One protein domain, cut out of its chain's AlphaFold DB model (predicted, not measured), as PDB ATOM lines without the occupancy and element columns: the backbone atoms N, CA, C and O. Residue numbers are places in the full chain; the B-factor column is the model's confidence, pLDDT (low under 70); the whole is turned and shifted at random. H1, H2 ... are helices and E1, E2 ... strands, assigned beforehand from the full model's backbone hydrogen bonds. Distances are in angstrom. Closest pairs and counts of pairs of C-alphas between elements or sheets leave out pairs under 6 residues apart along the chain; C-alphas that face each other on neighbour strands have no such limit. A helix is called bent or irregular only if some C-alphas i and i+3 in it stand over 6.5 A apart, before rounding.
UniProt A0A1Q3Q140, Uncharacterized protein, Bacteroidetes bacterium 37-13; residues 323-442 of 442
ATOM      1  N   ALA A 323     358.639 378.596 230.320       96.38
ATOM      2  CA  ALA A 323     358.432 379.835 229.562       96.38
ATOM      3  C   ALA A 323     359.453 380.931 229.947       96.38
ATOM      4  O   ALA A 323     360.078 381.561 229.086       96.38
ATOM      5  N   ASN A 324     359.710 381.103 231.248       96.50
ATOM      6  CA  ASN A 324     360.737 382.017 231.758       96.50
ATOM      7  C   ASN A 324     362.162 381.572 231.397       96.50
ATOM      8  O   ASN A 324     363.023 382.409 231.088       96.50
ATOM      9  N   ALA A 325     362.422 380.263 231.395       97.44
ATOM     10  CA  ALA A 325     363.703 379.707 230.977       97.44
ATOM     11  C   ALA A 325     364.005 380.015 229.503       97.44
ATOM     12  O   ALA A 325     365.140 380.391 229.192       97.44
ATOM     13  N   ILE A 326     363.005 379.937 228.613       97.56
ATOM     14  CA  ILE A 326     363.128 380.342 227.202       97.56
ATOM     15  C   ILE A 326     363.552 381.809 227.107       97.56
ATOM     16  O   ILE A 326     364.539 382.127 226.443       97.56
ATOM     17  N   THR A 327     362.860 382.702 227.819       96.25
ATOM     18  CA  THR A 327     363.164 384.143 227.810       96.25
ATOM     19  C   THR A 327     364.589 384.425 228.291       96.25
ATOM     20  O   THR A 327     365.344 385.146 227.640       96.25
ATOM     21  N   THR A 328     365.003 383.792 229.390       96.94
ATOM     22  CA  THR A 328     366.330 383.995 229.996       96.94
ATOM     23  C   THR A 328     367.466 383.475 229.106       96.94
ATOM     24  O   THR A 328     368.566 384.034 229.088       96.94
ATOM     25  N   ASN A 329     367.208 382.414 228.338       97.62
ATOM     26  CA  ASN A 329     368.193 381.780 227.464       97.62
ATOM     27  C   ASN A 329     368.124 382.265 226.006       97.62
ATOM     28  O   ASN A 329     368.884 381.764 225.178       97.62
ATOM     29  N   MET A 330     367.295 383.266 225.680       96.25
ATOM     30  CA  MET A 330     367.068 383.706 224.295       96.25
ATOM     31  C   MET A 330     368.365 384.050 223.545       96.25
ATOM     32  O   MET A 330     368.553 383.644 222.403       96.25
ATOM     33  N   LYS A 331     369.330 384.686 224.223       96.88
ATOM     34  CA  LYS A 331     370.665 385.002 223.672       96.88
ATOM     35  C   LYS A 331     371.466 383.785 223.184       96.88
ATOM     36  O   LYS A 331     372.392 383.953 222.397       96.88
ATOM     37  N   PHE A 332     371.145 382.583 223.662       97.25
ATOM     38  CA  PHE A 332     371.739 381.317 223.220       97.25
ATOM     39  C   PHE A 332     370.822 380.566 222.251       97.25
ATOM     40  O   PHE A 332     371.311 379.886 221.353       97.25
ATOM     41  N   LEU A 333     369.505 380.728 222.389       97.62
ATOM     42  CA  LEU A 333     368.509 380.118 221.514       97.62
ATOM     43  C   LEU A 333     368.473 380.745 220.112       97.62
ATOM     44  O   LEU A 333     368.375 380.010 219.133       97.62
ATOM     45  N   SER A 334     368.607 382.069 219.974       96.12
ATOM     46  CA  SER A 334     368.608 382.721 218.652       96.12
ATOM     47  C   SER A 334     369.793 382.284 217.773       96.12
ATOM     48  O   SER A 334     369.571 381.950 216.610       96.12
ATOM     49  N   PRO A 335     371.041 382.188 218.286       97.50
ATOM     50  CA  PRO A 335     372.131 381.566 217.536       97.50
ATOM     51  C   PRO A 335     371.842 380.119 217.124       97.50
ATOM     52  O   PRO A 335     372.173 379.735 216.008       97.50
ATOM     53  N   LEU A 336     371.205 379.323 217.993       98.19
ATOM     54  CA  LEU A 336     370.815 377.951 217.658       98.19
ATOM     55  C   LEU A 336     369.766 377.912 216.538       98.19
ATOM     56  O   LEU A 336     369.885 377.074 215.649       98.19
ATOM     57  N   ALA A 337     368.804 378.838 216.517       97.38
ATOM     58  CA  ALA A 337     367.839 378.948 215.421       97.38
ATOM     59  C   ALA A 337     368.543 379.175 214.070       97.38
ATOM     60  O   ALA A 337     368.221 378.511 213.085       97.38
ATOM     61  N   ASN A 338     369.573 380.029 214.043       96.69
ATOM     62  CA  ASN A 338     370.382 380.273 212.843       96.69
ATOM     63  C   ASN A 338     371.198 379.039 212.423       96.69
ATOM     64  O   ASN A 338     371.278 378.728 211.231       96.69
ATOM     65  N   CYS A 339     371.780 378.314 213.387       97.50
ATOM     66  CA  CYS A 339     372.454 377.044 213.111       97.50
ATOM     67  C   CYS A 339     371.475 376.036 212.499       97.50
ATOM     68  O   CYS A 339     371.791 375.412 211.492       97.50
ATOM     69  N   ASN A 340     370.273 375.904 213.073       96.75
ATOM     70  CA  ASN A 340     369.238 375.022 212.545       96.75
ATOM     71  C   ASN A 340     368.842 375.408 211.118       96.75
ATOM     72  O   ASN A 340     368.798 374.537 210.263       96.75
ATOM     73  N   TYR A 341     368.584 376.693 210.858       96.88
ATOM     74  CA  TYR A 341     368.255 377.179 209.516       96.88
ATOM     75  C   TYR A 341     369.335 376.791 208.499       96.88
ATOM     76  O   TYR A 341     369.036 376.229 207.453       96.88
ATOM     77  N   THR A 342     370.605 377.015 208.843       97.06
ATOM     78  CA  THR A 342     371.734 376.686 207.961       97.06
ATOM     79  C   THR A 342     371.831 375.182 207.698       97.06
ATOM     80  O   THR A 342     372.012 374.765 206.557       97.06
ATOM     81  N   LEU A 343     371.693 374.355 208.738       97.50
ATOM     82  CA  LEU A 343     371.733 372.898 208.600       97.50
ATOM     83  C   LEU A 343     370.526 372.360 207.813       97.50
ATOM     84  O   LEU A 343     370.701 371.469 206.987       97.50
ATOM     85  N   ASP A 344     369.326 372.910 208.021       95.69
ATOM     86  CA  ASP A 344     368.128 372.556 207.250       95.69
ATOM     87  C   ASP A 344     368.287 372.923 205.765       95.69
ATOM     88  O   ASP A 344     367.966 372.102 204.910       95.69
ATOM     89  N   GLU A 345     368.850 374.091 205.437       96.94
ATOM     90  CA  GLU A 345     369.107 374.492 204.045       96.94
ATOM     91  C   GLU A 345     370.166 373.609 203.368       96.94
ATOM     92  O   GLU A 345     369.987 373.202 202.219       96.94
ATOM     93  N   ILE A 346     371.236 373.235 204.083       96.50
ATOM     94  CA  ILE A 346     372.221 372.263 203.581       96.50
ATOM     95  C   ILE A 346     371.543 370.906 203.343       96.50
ATOM     96  O   ILE A 346     371.706 370.308 202.285       96.50
ATOM     97  N   LYS A 347     370.738 370.416 204.292       94.88
ATOM     98  CA  LYS A 347     370.043 369.132 204.133       94.88
ATOM     99  C   LYS A 347     369.054 369.157 202.965       94.88
ATOM    100  O   LYS A 347     368.955 368.194 202.217       94.88
ATOM    101  N   LYS A 348     368.331 370.260 202.784       93.94
ATOM    102  CA  LYS A 348     367.349 370.428 201.707       93.94
ATOM    103  C   LYS A 348     367.991 370.473 200.318       93.94
ATOM    104  O   LYS A 348     367.354 370.074 199.348       93.94
ATOM    105  N   ALA A 349     369.230 370.948 200.220       94.31
ATOM    106  CA  ALA A 349     369.997 370.994 198.977       94.31
ATOM    107  C   ALA A 349     370.747 369.682 198.661       94.31
ATOM    108  O   ALA A 349     371.528 369.639 197.709       94.31
ATOM    109  N   GLU A 350     370.539 368.626 199.451       93.12
ATOM    110  CA  GLU A 350     371.161 367.320 199.250       93.12
ATOM    111  C   GLU A 350     370.727 366.682 197.910       93.12
ATOM    112  O   GLU A 350     369.529 366.606 197.625       93.12
ATOM    113  N   PRO A 351     371.675 366.193 197.082       92.75
ATOM    114  CA  PRO A 351     371.347 365.446 195.871       92.75
ATOM    115  C   PRO A 351     370.531 364.182 196.172       92.75
ATOM    116  O   PRO A 351     370.852 363.431 197.094       92.75
ATOM    117  N   GLN A 352     369.503 363.914 195.364       89.75
ATOM    118  CA  GLN A 352     368.738 362.669 195.460       89.75
ATOM    119  C   GLN A 352     369.539 361.480 194.919       89.75
ATOM    120  O   GLN A 352     370.345 361.636 194.007       89.75
ATOM    121  N   ILE A 353     369.298 360.294 195.490       88.94
ATOM    122  CA  ILE A 353     369.837 359.023 194.999       88.94
ATOM    123  C   ILE A 353     368.701 358.202 194.411       88.94
ATOM    124  O   ILE A 353     367.798 357.782 195.143       88.94
ATOM    125  N   ASP A 354     368.798 357.902 193.119       88.12
ATOM    126  CA  ASP A 354     367.906 356.954 192.473       88.12
ATOM    127  C   ASP A 354     368.329 355.510 192.757       88.12
ATOM    128  O   ASP A 354     369.510 355.169 192.896       88.12
ATOM    129  N   TYR A 355     367.334 354.625 192.827       85.50
ATOM    130  CA  TYR A 355     367.532 353.198 193.057       85.50
ATOM    131  C   TYR A 355     366.885 352.393 191.936       85.50
ATOM    132  O   TYR A 355     365.712 352.594 191.627       85.50
ATOM    133  N   SER A 356     367.611 351.420 191.392       82.50
ATOM    134  CA  SER A 356     367.028 350.345 190.590       82.50
ATOM    135  C   SER A 356     366.729 349.137 191.477       82.50
ATOM    136  O   SER A 356     367.377 348.936 192.504       82.50
ATOM    137  N   THR A 357     365.730 348.340 191.100       81.69
ATOM    138  CA  THR A 357     365.398 347.082 191.785       81.69
ATOM    139  C   THR A 357     365.666 345.934 190.822       81.69
ATOM    140  O   THR A 357     365.202 345.985 189.685       81.69
ATOM    141  N   ASP A 358     366.455 344.948 191.245       76.00
ATOM    142  CA  ASP A 358     366.713 343.749 190.445       76.00
ATOM    143  C   ASP A 358     365.532 342.759 190.496       76.00
ATOM    144  O   ASP A 358     364.589 342.918 191.275       76.00
ATOM    145  N   GLU A 359     365.579 341.714 189.666       61.81
ATOM    146  CA  GLU A 359     364.540 340.671 189.597       61.81
ATOM    147  C   GLU A 359     364.368 339.888 190.915       61.81
ATOM    148  O   GLU A 359     363.354 339.226 191.117       61.81
ATOM    149  N   SER A 360     365.341 339.976 191.830       64.88
ATOM    150  CA  SER A 360     365.296 339.378 193.171       64.88
ATOM    151  C   SER A 360     364.777 340.349 194.241       64.88
ATOM    152  O   SER A 360     364.733 339.996 195.420       64.88
ATOM    153  N   GLY A 361     364.384 341.568 193.856       65.56
ATOM    154  CA  GLY A 361     363.897 342.602 194.765       65.56
ATOM    155  C   GLY A 361     364.999 343.378 195.497       65.56
ATOM    156  O   GLY A 361     364.689 344.186 196.376       65.56
ATOM    157  N   ASN A 362     366.279 343.176 195.167       72.88
ATOM    158  CA  ASN A 362     367.364 343.938 195.778       72.88
ATOM    159  C   ASN A 362     367.471 345.319 195.135       72.88
ATOM    160  O   ASN A 362     367.499 345.471 193.912       72.88
ATOM    161  N   ARG A 363     367.587 346.344 195.981       77.38
ATOM    162  CA  ARG A 363     367.747 347.731 195.545       77.38
ATOM    163  C   ARG A 363     369.224 348.070 195.377       77.38
ATOM    164  O   ARG A 363     369.994 347.944 196.327       77.38
ATOM    165  N   THR A 364     369.599 348.563 194.201       84.44
ATOM    166  CA  THR A 364     370.949 349.055 193.903       84.44
ATOM    167  C   THR A 364     370.898 350.558 193.652       84.44
ATOM    168  O   THR A 364     370.114 351.026 192.831       84.44
ATOM    169  N   ALA A 365     371.718 351.324 194.371       88.06
ATOM    170  CA  ALA A 365     371.810 352.771 194.193       88.06
ATOM    171  C   ALA A 365     372.553 353.132 192.897       88.06
ATOM    172  O   ALA A 365     373.542 352.482 192.537       88.06
ATOM    173  N   ASN A 366     372.123 354.200 192.229       92.00
ATOM    174  CA  ASN A 366     372.842 354.767 191.099       92.00
ATOM    175  C   ASN A 366     374.212 355.301 191.554       92.00
ATOM    176  O   ASN A 366     374.323 356.118 192.468       92.00
ATOM    177  N   LYS A 367     375.283 354.835 190.904       92.00
ATOM    178  CA  LYS A 367     376.663 355.197 191.263       92.00
ATOM    179  C   LYS A 367     376.962 356.687 191.076       92.00
ATOM    180  O   LYS A 367     377.723 357.236 191.868       92.00
ATOM    181  N   ALA A 368     376.400 357.322 190.045       93.25
ATOM    182  CA  ALA A 368     376.629 358.738 189.770       93.25
ATOM    183  C   ALA A 368     376.012 359.613 190.867       93.25
ATOM    184  O   ALA A 368     376.678 360.512 191.377       93.25
ATOM    185  N   ASP A 369     374.796 359.281 191.300       93.06
ATOM    186  CA  ASP A 369     374.093 360.011 192.355       93.06
ATOM    187  C   ASP A 369     374.805 359.869 193.701       93.06
ATOM    188  O   ASP A 369     375.017 360.852 194.409       93.06
ATOM    189  N   VAL A 370     375.276 358.658 194.025       93.06
ATOM    190  CA  VAL A 370     376.111 358.429 195.214       93.06
ATOM    191  C   VAL A 370     377.375 359.292 195.162       93.06
ATOM    192  O   VAL A 370     377.744 359.909 196.160       93.06
ATOM    193  N   GLN A 371     378.033 359.394 194.004       94.81
ATOM    194  CA  GLN A 371     379.233 360.219 193.851       94.81
ATOM    195  C   GLN A 371     378.935 361.726 193.942       94.81
ATOM    196  O   GLN A 371     379.733 362.474 194.521       94.81
ATOM    197  N   ALA A 372     377.793 362.175 193.416       94.75
ATOM    198  CA  ALA A 372     377.314 363.546 193.564       94.75
ATOM    199  C   ALA A 372     377.053 363.876 195.041       94.75
ATOM    200  O   ALA A 372     377.532 364.899 195.534       94.75
ATOM    201  N   LEU A 373     376.400 362.965 195.769       94.44
ATOM    202  CA  LEU A 373     376.154 363.091 197.201       94.44
ATOM    203  C   LEU A 373     377.454 363.173 198.011       94.44
ATOM    204  O   LEU A 373     377.616 364.047 198.865       94.44
ATOM    205  N   GLU A 374     378.419 362.292 197.735       95.31
ATOM    206  CA  GLU A 374     379.718 362.347 198.407       95.31
ATOM    207  C   GLU A 374     380.436 363.677 198.157       95.31
ATOM    208  O   GLU A 374     381.036 364.244 199.071       95.31
ATOM    209  N   THR A 375     380.409 364.165 196.915       96.75
ATOM    210  CA  THR A 375     381.050 365.431 196.530       96.75
ATOM    211  C   THR A 375     380.384 366.616 197.222       96.75
ATOM    212  O   THR A 375     381.075 367.510 197.719       96.75
ATOM    213  N   TYR A 376     379.055 366.582 197.329       97.62
ATOM    214  CA  TYR A 376     378.274 367.568 198.061       97.62
ATOM    215  C   TYR A 376     378.726 367.661 199.525       97.62
ATOM    216  O   TYR A 376     379.170 368.722 199.967       97.62
ATOM    217  N   TYR A 377     378.746 366.544 200.261       97.00
ATOM    218  CA  TYR A 377     379.170 366.562 201.666       97.00
ATOM    219  C   TYR A 377     380.659 366.842 201.860       97.00
ATOM    220  O   TYR A 377     381.027 367.450 202.862       97.00
ATOM    221  N   LYS A 378     381.533 366.463 200.916       96.44
ATOM    222  CA  LYS A 378     382.949 366.877 200.941       96.44
ATOM    223  C   LYS A 378     383.083 368.401 200.895       96.44
ATOM    224  O   LYS A 378     383.922 368.945 201.608       96.44
ATOM    225  N   THR A 379     382.235 369.068 200.114       96.81
ATOM    226  CA  THR A 379     382.233 370.530 199.950       96.81
ATOM    227  C   THR A 379     381.587 371.239 201.144       96.81
ATOM    228  O   THR A 379     382.128 372.219 201.649       96.81
ATOM    229  N   SER A 380     380.472 370.713 201.654       96.81
ATOM    230  CA  SER A 380     379.721 371.318 202.765       96.81
ATOM    231  C   SER A 380     380.286 370.987 204.154       96.81
ATOM    232  O   SER A 380     379.866 371.584 205.148       96.81
ATOM    233  N   LYS A 381     381.250 370.059 204.248       96.62
ATOM    234  CA  LYS A 381     381.801 369.524 205.506       96.62
ATOM    235  C   LYS A 381     382.165 370.608 206.521       96.62
ATOM    236  O   LYS A 381     381.727 370.550 207.667       96.62
ATOM    237  N   ASP A 382     382.972 371.588 206.121       95.62
ATOM    238  CA  ASP A 382     383.509 372.581 207.058       95.62
ATOM    239  C   ASP A 382     382.421 373.528 207.582       95.62
ATOM    240  O   ASP A 382     382.465 373.923 208.752       95.62
ATOM    241  N   ALA A 383     381.418 373.835 206.752       96.81
ATOM    242  CA  ALA A 383     380.243 374.596 207.164       96.81
ATOM    243  C   ALA A 383     379.432 373.815 208.208       96.81
ATOM    244  O   ALA A 383     379.174 374.333 209.292       96.81
ATOM    245  N   ILE A 384     379.132 372.540 207.934       97.94
ATOM    246  CA  ILE A 384     378.389 371.657 208.848       97.94
ATOM    247  C   ILE A 384     379.101 371.551 210.198       97.94
ATOM    248  O   ILE A 384     378.502 371.798 211.244       97.94
ATOM    249  N   VAL A 385     380.403 371.247 210.199       97.44
ATOM    250  CA  VAL A 385     381.190 371.140 211.438       97.44
ATOM    251  C   VAL A 385     381.241 372.475 212.182       97.44
ATOM    252  O   VAL A 385     381.153 372.500 213.411       97.44
ATOM    253  N   GLY A 386     381.362 373.590 211.457       97.50
ATOM    254  CA  GLY A 386     381.298 374.934 212.024       97.50
ATOM    255  C   GLY A 386     379.990 375.193 212.773       97.50
ATOM    256  O   GLY A 386     380.029 375.655 213.915       97.50
ATOM    257  N   GLU A 387     378.853 374.841 212.171       98.19
ATOM    258  CA  GLU A 387     377.543 374.962 212.812       98.19
ATOM    259  C   GLU A 387     377.408 374.026 214.019       98.19
ATOM    260  O   GLU A 387     376.999 374.476 215.088       98.19
ATOM    261  N   LEU A 388     377.850 372.768 213.934       97.94
ATOM    262  CA  LEU A 388     377.804 371.838 215.075       97.94
ATOM    263  C   LEU A 388     378.650 372.312 216.269       97.94
ATOM    264  O   LEU A 388     378.283 372.102 217.427       97.94
ATOM    265  N   TYR A 389     379.758 373.009 216.023       97.81
ATOM    266  CA  TYR A 389     380.569 373.597 217.094       97.81
ATOM    267  C   TYR A 389     379.856 374.778 217.758       97.81
ATOM    268  O   TYR A 389     379.902 374.916 218.983       97.81
ATOM    269  N   LYS A 390     379.151 375.606 216.977       98.06
ATOM    270  CA  LYS A 390     378.283 376.660 217.521       98.06
ATOM    271  C   LYS A 390     377.123 376.061 218.315       98.06
ATOM    272  O   LYS A 390     376.787 376.595 219.373       98.06
ATOM    273  N   VAL A 391     376.557 374.943 217.857       98.19
ATOM    274  CA  VAL A 391     375.535 374.190 218.595       98.19
ATOM    275  C   VAL A 391     376.080 373.754 219.954       98.19
ATOM    276  O   VAL A 391     375.494 374.100 220.978       98.19
ATOM    277  N   SER A 392     377.245 373.101 219.992       97.81
ATOM    278  CA  SER A 392     377.922 372.707 221.239       97.81
ATOM    279  C   SER A 392     378.129 373.894 222.198       97.81
ATOM    280  O   SER A 392     377.759 373.841 223.377       97.81
ATOM    281  N   ALA A 393     378.654 375.009 221.682       97.69
ATOM    282  CA  ALA A 393     378.961 376.201 222.472       97.69
ATOM    283  C   ALA A 393     377.724 376.922 223.037       97.69
ATOM    284  O   ALA A 393     377.833 377.572 224.076       97.69
ATOM    285  N   ASN A 394     376.570 376.850 222.368       98.19
ATOM    286  CA  ASN A 394     375.340 377.496 222.835       98.19
ATOM    287  C   ASN A 394     374.486 376.563 223.703       98.19
ATOM    288  O   ASN A 394     374.020 376.990 224.757       98.19
ATOM    289  N   VAL A 395     374.343 375.282 223.336       97.25
ATOM    290  CA  VAL A 395     373.593 374.291 224.133       97.25
ATOM    291  C   VAL A 395     374.201 374.120 225.525       97.25
ATOM    292  O   VAL A 395     373.474 374.050 226.516       97.25
ATOM    293  N   SER A 396     375.534 374.110 225.633       95.19
ATOM    294  CA  SER A 396     376.232 373.994 226.923       95.19
ATOM    295  C   SER A 396     375.927 375.141 227.896       95.19
ATOM    296  O   SER A 396     375.974 374.928 229.108       95.19
ATOM    297  N   LYS A 397     375.560 376.326 227.386       96.75
ATOM    298  CA  LYS A 397     375.266 377.531 228.180       96.75
ATOM    299  C   LYS A 397     373.816 377.636 228.643       96.75
ATOM    300  O   LYS A 397     373.525 378.487 229.480       96.75
ATOM    301  N   ILE A 398     372.922 376.796 228.122       97.06
ATOM    302  CA  ILE A 398     371.535 376.754 228.587       97.06
ATOM    303  C   ILE A 398     371.537 376.255 230.035       97.06
ATOM    304  O   ILE A 398     372.111 375.208 230.334       97.06
ATOM    305  N   SER A 399     370.951 377.014 230.955       92.38
ATOM    306  CA  SER A 399     370.932 376.642 232.378       92.38
ATOM    307  C   SER A 399     369.844 375.622 232.697       92.38
ATOM    308  O   SER A 399     370.083 374.690 233.463       92.38
ATOM    309  N   ASP A 400     368.674 375.785 232.083       96.25
ATOM    310  CA  ASP A 400     367.512 374.942 232.328       96.25
ATOM    311  C   ASP A 400     367.695 373.540 231.704       96.25
ATOM    312  O   ASP A 400     367.946 373.439 230.495       96.25
ATOM    313  N   PRO A 401     367.624 372.452 232.496       95.06
ATOM    314  CA  PRO A 401     367.871 371.100 232.001       95.06
ATOM    315  C   PRO A 401     366.872 370.637 230.938       95.06
ATOM    316  O   PRO A 401     367.262 369.933 230.004       95.06
ATOM    317  N   GLU A 402     365.605 371.025 231.064       94.94
ATOM    318  CA  GLU A 402     364.537 370.587 230.169       94.94
ATOM    319  C   GLU A 402     364.630 371.294 228.817       94.94
ATOM    320  O   GLU A 402     364.701 370.636 227.777       94.94
ATOM    321  N   LEU A 403     364.783 372.620 228.818       96.94
ATOM    322  CA  LEU A 403     365.057 373.403 227.615       96.94
ATOM    323  C   LEU A 403     366.340 372.933 226.918       96.94
ATOM    324  O   LEU A 403     366.374 372.798 225.692       96.94
ATOM    325  N   LYS A 404     367.397 372.643 227.688       96.50
ATOM    326  CA  LYS A 404     368.639 372.075 227.149       96.50
ATOM    327  C   LYS A 404     368.377 370.736 226.471       96.50
ATOM    328  O   LYS A 404     368.888 370.512 225.375       96.50
ATOM    329  N   ASN A 405     367.595 369.857 227.091       95.00
ATOM    330  CA  ASN A 405     367.245 368.566 226.512       95.00
ATOM    331  C   ASN A 405     366.452 368.721 225.202       95.00
ATOM    332  O   ASN A 405     366.802 368.083 224.213       95.00
ATOM    333  N   LEU A 406     365.464 369.621 225.149       95.88
ATOM    334  CA  LEU A 406     364.695 369.902 223.927       95.88
ATOM    335  C   LEU A 406     365.588 370.405 222.784       95.88
ATOM    336  O   LEU A 406     365.482 369.931 221.654       95.88
ATOM    337  N   MET A 407     366.530 371.309 223.075       96.75
ATOM    338  CA  MET A 407     367.504 371.763 222.077       96.75
ATOM    339  C   MET A 407     368.422 370.634 221.610       96.75
ATOM    340  O   MET A 407     368.707 370.521 220.419       96.75
ATOM    341  N   ARG A 408     368.862 369.759 222.519       95.62
ATOM    342  CA  ARG A 408     369.669 368.589 222.150       95.62
ATOM    343  C   ARG A 408     368.905 367.652 221.223       95.62
ATOM    344  O   ARG A 408     369.421 367.301 220.165       95.62
ATOM    345  N   LEU A 409     367.671 367.299 221.577       93.81
ATOM    346  CA  LEU A 409     366.802 366.461 220.751       93.81
ATOM    347  C   LEU A 409     366.619 367.049 219.349       93.81
ATOM    348  O   LEU A 409     366.756 366.323 218.365       93.81
ATOM    349  N   ARG A 410     366.422 368.369 219.244       94.38
ATOM    350  CA  ARG A 410     366.292 369.049 217.951       94.38
ATOM    351  C   ARG A 410     367.497 368.821 217.037       94.38
ATOM    352  O   ARG A 410     367.303 368.531 215.863       94.38
ATOM    353  N   PHE A 411     368.724 368.936 217.539       96.44
ATOM    354  CA  PHE A 411     369.921 368.761 216.704       96.44
ATOM    355  C   PHE A 411     370.328 367.299 216.509       96.44
ATOM    356  O   PHE A 411     370.988 366.990 215.518       96.44
ATOM    357  N   LEU A 412     369.924 366.389 217.399       93.75
ATOM    358  CA  LEU A 412     370.152 364.949 217.227       93.75
ATOM    359  C   LEU A 412     369.406 364.354 216.026       93.75
ATOM    360  O   LEU A 412     369.753 363.254 215.606       93.75
ATOM    361  N   LYS A 413     368.440 365.082 215.443       89.88
ATOM    362  CA  LYS A 413     367.816 364.698 214.169       89.88
ATOM    363  C   LYS A 413     368.830 364.599 213.024       89.88
ATOM    364  O   LYS A 413     368.582 363.857 212.081       89.88
ATOM    365  N   TYR A 414     369.943 365.339 213.107       93.81
ATOM    366  CA  TYR A 414     371.011 365.264 212.119       93.81
ATOM    367  C   TYR A 414     372.035 364.199 212.508       93.81
ATOM    368  O   TYR A 414     372.607 364.246 213.604       93.81
ATOM    369  N   GLN A 415     372.336 363.283 211.592       92.81
ATOM    370  CA  GLN A 415     373.279 362.192 211.824       92.81
ATOM    371  C   GLN A 415     374.669 362.719 212.225       92.81
ATOM    372  O   GLN A 415     375.299 362.174 213.140       92.81
ATOM    373  N   ALA A 416     375.127 363.807 211.598       95.94
ATOM    374  CA  ALA A 416     376.414 364.436 211.884       95.94
ATOM    375  C   ALA A 416     376.564 364.860 213.353       95.94
ATOM    376  O   ALA A 416     377.648 364.730 213.928       95.94
ATOM    377  N   THR A 417     375.480 365.301 214.002       95.94
ATOM    378  CA  THR A 417     375.499 365.716 215.413       95.94
ATOM    379  C   THR A 417     376.005 364.588 216.308       95.94
ATOM    380  O   THR A 417     376.905 364.809 217.112       95.94
ATOM    381  N   GLY A 418     375.500 363.361 216.137       93.62
ATOM    382  CA  GLY A 418     375.917 362.203 216.943       93.62
ATOM    383  C   GLY A 418     377.318 361.666 216.613       93.62
ATOM    384  O   GLY A 418     377.893 360.893 217.387       93.62
ATOM    385  N   LYS A 419     377.882 362.051 215.462       96.12
ATOM    386  CA  LYS A 419     379.251 361.695 215.059       96.12
ATOM    387  C   LYS A 419     380.269 362.698 215.597       96.12
ATOM    388  O   LYS A 419     381.277 362.284 216.169       96.12
ATOM    389  N   VAL A 420     379.986 363.990 215.445       97.06
ATOM    390  CA  VAL A 420     380.900 365.095 215.770       97.06
ATOM    391  C   VAL A 420     380.803 365.522 217.236       97.06
ATOM    392  O   VAL A 420     381.815 365.911 217.827       97.06
ATOM    393  N   LEU A 421     379.619 365.430 217.841       97.44
ATOM    394  CA  LEU A 421     379.373 365.760 219.244       97.44
ATOM    395  C   LEU A 421     379.069 364.496 220.053       97.44
ATOM    396  O   LEU A 421     378.639 363.468 219.529       97.44
ATOM    397  N   ASN A 422     379.286 364.568 221.362       95.25
ATOM    398  CA  ASN A 422     378.755 363.575 222.283       95.25
ATOM    399  C   ASN A 422     377.223 363.758 222.371       95.25
ATOM    400  O   ASN A 422     376.776 364.855 222.703       95.25
ATOM    401  N   PRO A 423     376.403 362.726 222.107       90.88
ATOM    402  CA  PRO A 423     374.946 362.873 222.076       90.88
ATOM    403  C   PRO A 423     374.334 363.206 223.447       90.88
ATOM    404  O   PRO A 423     373.249 363.788 223.514       90.88
ATOM    405  N   GLU A 424     375.030 362.884 224.540       88.75
ATOM    406  CA  GLU A 424     374.600 363.125 225.920       88.75
ATOM    407  C   GLU A 424     375.032 364.490 226.458       88.75
ATOM    408  O   GLU A 424     374.238 365.216 227.046       88.75
ATOM    409  N   SER A 425     376.288 364.876 226.261       91.88
ATOM    410  CA  SER A 425     376.807 366.137 226.807       91.88
ATOM    411  C   SER A 425     376.817 367.282 225.800       91.88
ATOM    412  O   SER A 425     376.985 368.436 226.190       91.88
ATOM    413  N   PHE A 426     376.673 366.977 224.507       95.94
ATOM    414  CA  PHE A 426     376.905 367.900 223.391       95.94
ATOM    415  C   PHE A 426     378.313 368.511 223.377       95.94
ATOM    416  O   PHE A 426     378.570 369.473 222.654       95.94
ATOM    417  N   ALA A 427     379.254 367.935 224.132       95.62
ATOM    418  CA  ALA A 427     380.663 368.283 224.052       95.62
ATOM    419  C   ALA A 427     381.254 367.834 222.708       95.62
ATOM    420  O   ALA A 427     380.821 366.835 222.126       95.62
ATOM    421  N   ILE A 428     382.265 368.558 222.231       97.00
ATOM    422  CA  ILE A 428     382.986 368.211 221.003       97.00
ATOM    423  C   ILE A 428     383.649 366.840 221.185       97.00
ATOM    424  O   ILE A 428     384.482 366.661 222.073       97.00
ATOM    425  N   LYS A 429     383.278 365.883 220.330       96.31
ATOM    426  CA  LYS A 429     383.840 364.526 220.300       96.31
ATOM    427  C   LYS A 429     384.960 364.407 219.269       96.31
ATOM    428  O   LYS A 429     385.963 363.757 219.544       96.31
ATOM    429  N   LEU A 430     384.795 365.041 218.106       94.69
ATOM    430  CA  LEU A 430     385.788 365.067 217.030       94.69
ATOM    431  C   LEU A 430     386.261 366.496 216.768       94.69
ATOM    432  O   LEU A 430     385.452 367.389 216.511       94.69
ATOM    433  N   GLN A 431     387.578 366.696 216.797       93.62
ATOM    434  CA  GLN A 431     388.220 367.953 216.414       93.62
ATOM    435  C   GLN A 431     388.118 368.161 214.896       93.62
ATOM    436  O   GLN A 431     388.167 367.187 214.150       93.62
ATOM    437  N   LYS A 432     388.022 369.409 214.410       90.12
ATOM    438  CA  LYS A 432     387.807 369.707 212.974       90.12
ATOM    439  C   LYS A 432     388.717 368.916 212.015       90.12
ATOM    440  O   LYS A 432     388.189 368.379 211.044       90.12
ATOM    441  N   PRO A 433     390.035 368.764 212.274       91.81
ATOM    442  CA  PRO A 433     390.919 368.000 211.388       91.81
ATOM    443  C   PRO A 433     390.618 366.494 211.342       91.81
ATOM    444  O   PRO A 433     391.038 365.820 210.410       91.81
ATOM    445  N   GLN A 434     389.912 365.962 212.345       92.81
ATOM    446  CA  GLN A 434     389.553 364.547 212.468       92.81
ATOM    447  C   GLN A 434     388.236 364.209 211.756       92.81
ATOM    448  O   GLN A 434     387.961 363.037 211.519       92.81
ATOM    449  N   VAL A 435     387.410 365.212 211.441       93.69
ATOM    450  CA  VAL A 435     386.094 364.989 210.837       93.69
ATOM    451  C   VAL A 435     386.253 364.678 209.349       93.69
ATOM    452  O   VAL A 435     386.747 365.504 208.571       93.69
ATOM    453  N   SER A 436     385.801 363.491 208.942       95.75
ATOM    454  CA  SER A 436     385.682 363.113 207.535       95.75
ATOM    455  C   SER A 436     384.352 363.600 206.946       95.75
ATOM    456  O   SER A 436     383.428 363.955 207.673       95.75
ATOM    457  N   PHE A 437     384.204 363.582 205.618       93.75
ATOM    458  CA  PHE A 437     382.918 363.940 205.003       93.75
ATOM    459  C   PHE A 437     381.778 362.995 205.430       93.75
ATOM    460  O   PHE A 437     380.638 363.429 205.531       93.75
ATOM    461  N   LYS A 438     382.083 361.721 205.733       94.69
ATOM    462  CA  LYS A 438     381.092 360.724 206.178       94.69
ATOM    463  C   LYS A 438     380.523 361.044 207.561       94.69
ATOM    464  O   LYS A 438     379.388 360.685 207.858       94.69
ATOM    465  N   ASP A 439     381.311 361.721 208.391       95.31
ATOM    466  CA  ASP A 439     380.899 362.181 209.718       95.31
ATOM    467  C   ASP A 439     380.053 363.460 209.652       95.31
ATOM    468  O   ASP A 439     379.404 363.806 210.633       95.31
ATOM    469  N   ALA A 440     380.059 364.153 208.509       94.25
ATOM    470  CA  ALA A 440     379.325 365.392 208.269       94.25
ATOM    471  C   ALA A 440     378.027 365.186 207.465       94.25
ATOM    472  O   ALA A 440     377.417 366.166 207.056       94.25
ATOM    473  N   ILE A 441     377.596 363.942 207.237       93.69
ATOM    474  CA  ILE A 441     376.303 363.648 206.603       93.69
ATOM    475  C   ILE A 441     375.178 364.029 207.572       93.69
ATOM    476  O   ILE A 441     375.188 363.577 208.720       93.69
ATOM    477  N   LEU A 442     374.244 364.872 207.121       92.06
ATOM    478  CA  LEU A 442     373.139 365.395 207.933       92.06
ATOM    479  C   LEU A 442     371.986 364.412 208.059       92.06
ATOM    480  O   LEU A 442     371.623 363.760 207.057       92.06
TER     481      LEU A 442
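What this domain is: This is residues 323 to 442 of the 442 residues of an uncharacterized protein of Bacteroidetes bacterium 37-13 (UniProt A0A1Q3Q140). An elongated, loosely built model has a loose up-and-down bundle of H1, H2b and H3 toward one end of its long axis and the small strand hairpin E1 and E2 at the other. The long helix H2 is bent and leads from the hairpin back to the bundle, and the short helices H4 and H5 pack on it. The printed part has 120 residues, with five named helices and two named strands in the order H1, E1, E2, H2, H3, H4, H5; the sheet is E1 - E2, antiparallel, and the class is mostly helix. The whole is loose, with a radius of gyration of the C-alphas of 17.0 A and spans of 58 by 31 by 23 A.

Where its parts are: H1, residues 323 to 348, begins at C-alpha 323 at (358.432, 379.835, 229.562) and is 30.7 A long. It is irregular, with C-alphas 328 and 331 7.7 A apart, and has a kink of 80 degrees near residue 331. E1 is residues 355 to 357 and E2 residues 363 to 365. H2, residues 367 to 395, was assigned as one helix by its hydrogen bonds but is bent, with C-alphas 379 and 382 7.5 A apart. Its arms are H2a, residues 367 to 379, 18.5 A, and H2b, residues 382 to 395, 19.8 A. H3 is residues 401 to 412, 16.2 A, H4 residues 415 to 420, and H5 residues 437 to 440, ending at C-alpha 440 at (379.325, 365.392, 208.269).

How they stand to each other: H1 touches H2b with residues 332 to 343 alone, at a shallow tilt of 14 degrees, opposite ways; the closest C-alphas, of Phe 332 and Asn 394, are 5.3 A apart. H2b and H3, a helical hairpin, only just touch, with 3 pairs of C-alphas within 8 A, the closest Val 395 and Lys 404 at 6.2 A. H2a and H2b stand at a steep tilt of 56 degrees. H5 touches H2a, the closest C-alphas being Lys 378 and Phe 437 at 5.0 A, and H4, with Ala 416 and Ala 440 at 4.7 A. In the hairpin of E1 and E2, N 356 and O 364 are 2.9 A apart, within hydrogen-bond range. Every O i to N i+4 pair is within range in H2a, H2b, H3 and H4; H1 has 19 of 22, and H5 is too short for such a pair.

The domain as a whole: The two C-alphas farthest apart, of Thr 328 and Glu 359, are 59.3 A apart. The printed part has no cut, and Leu 442 is the chain's last residue. The link from H4 to H5 is long, 16 residues. Mean pLDDT of the printed part is 93.6, and residues 359 to 361 are under 70.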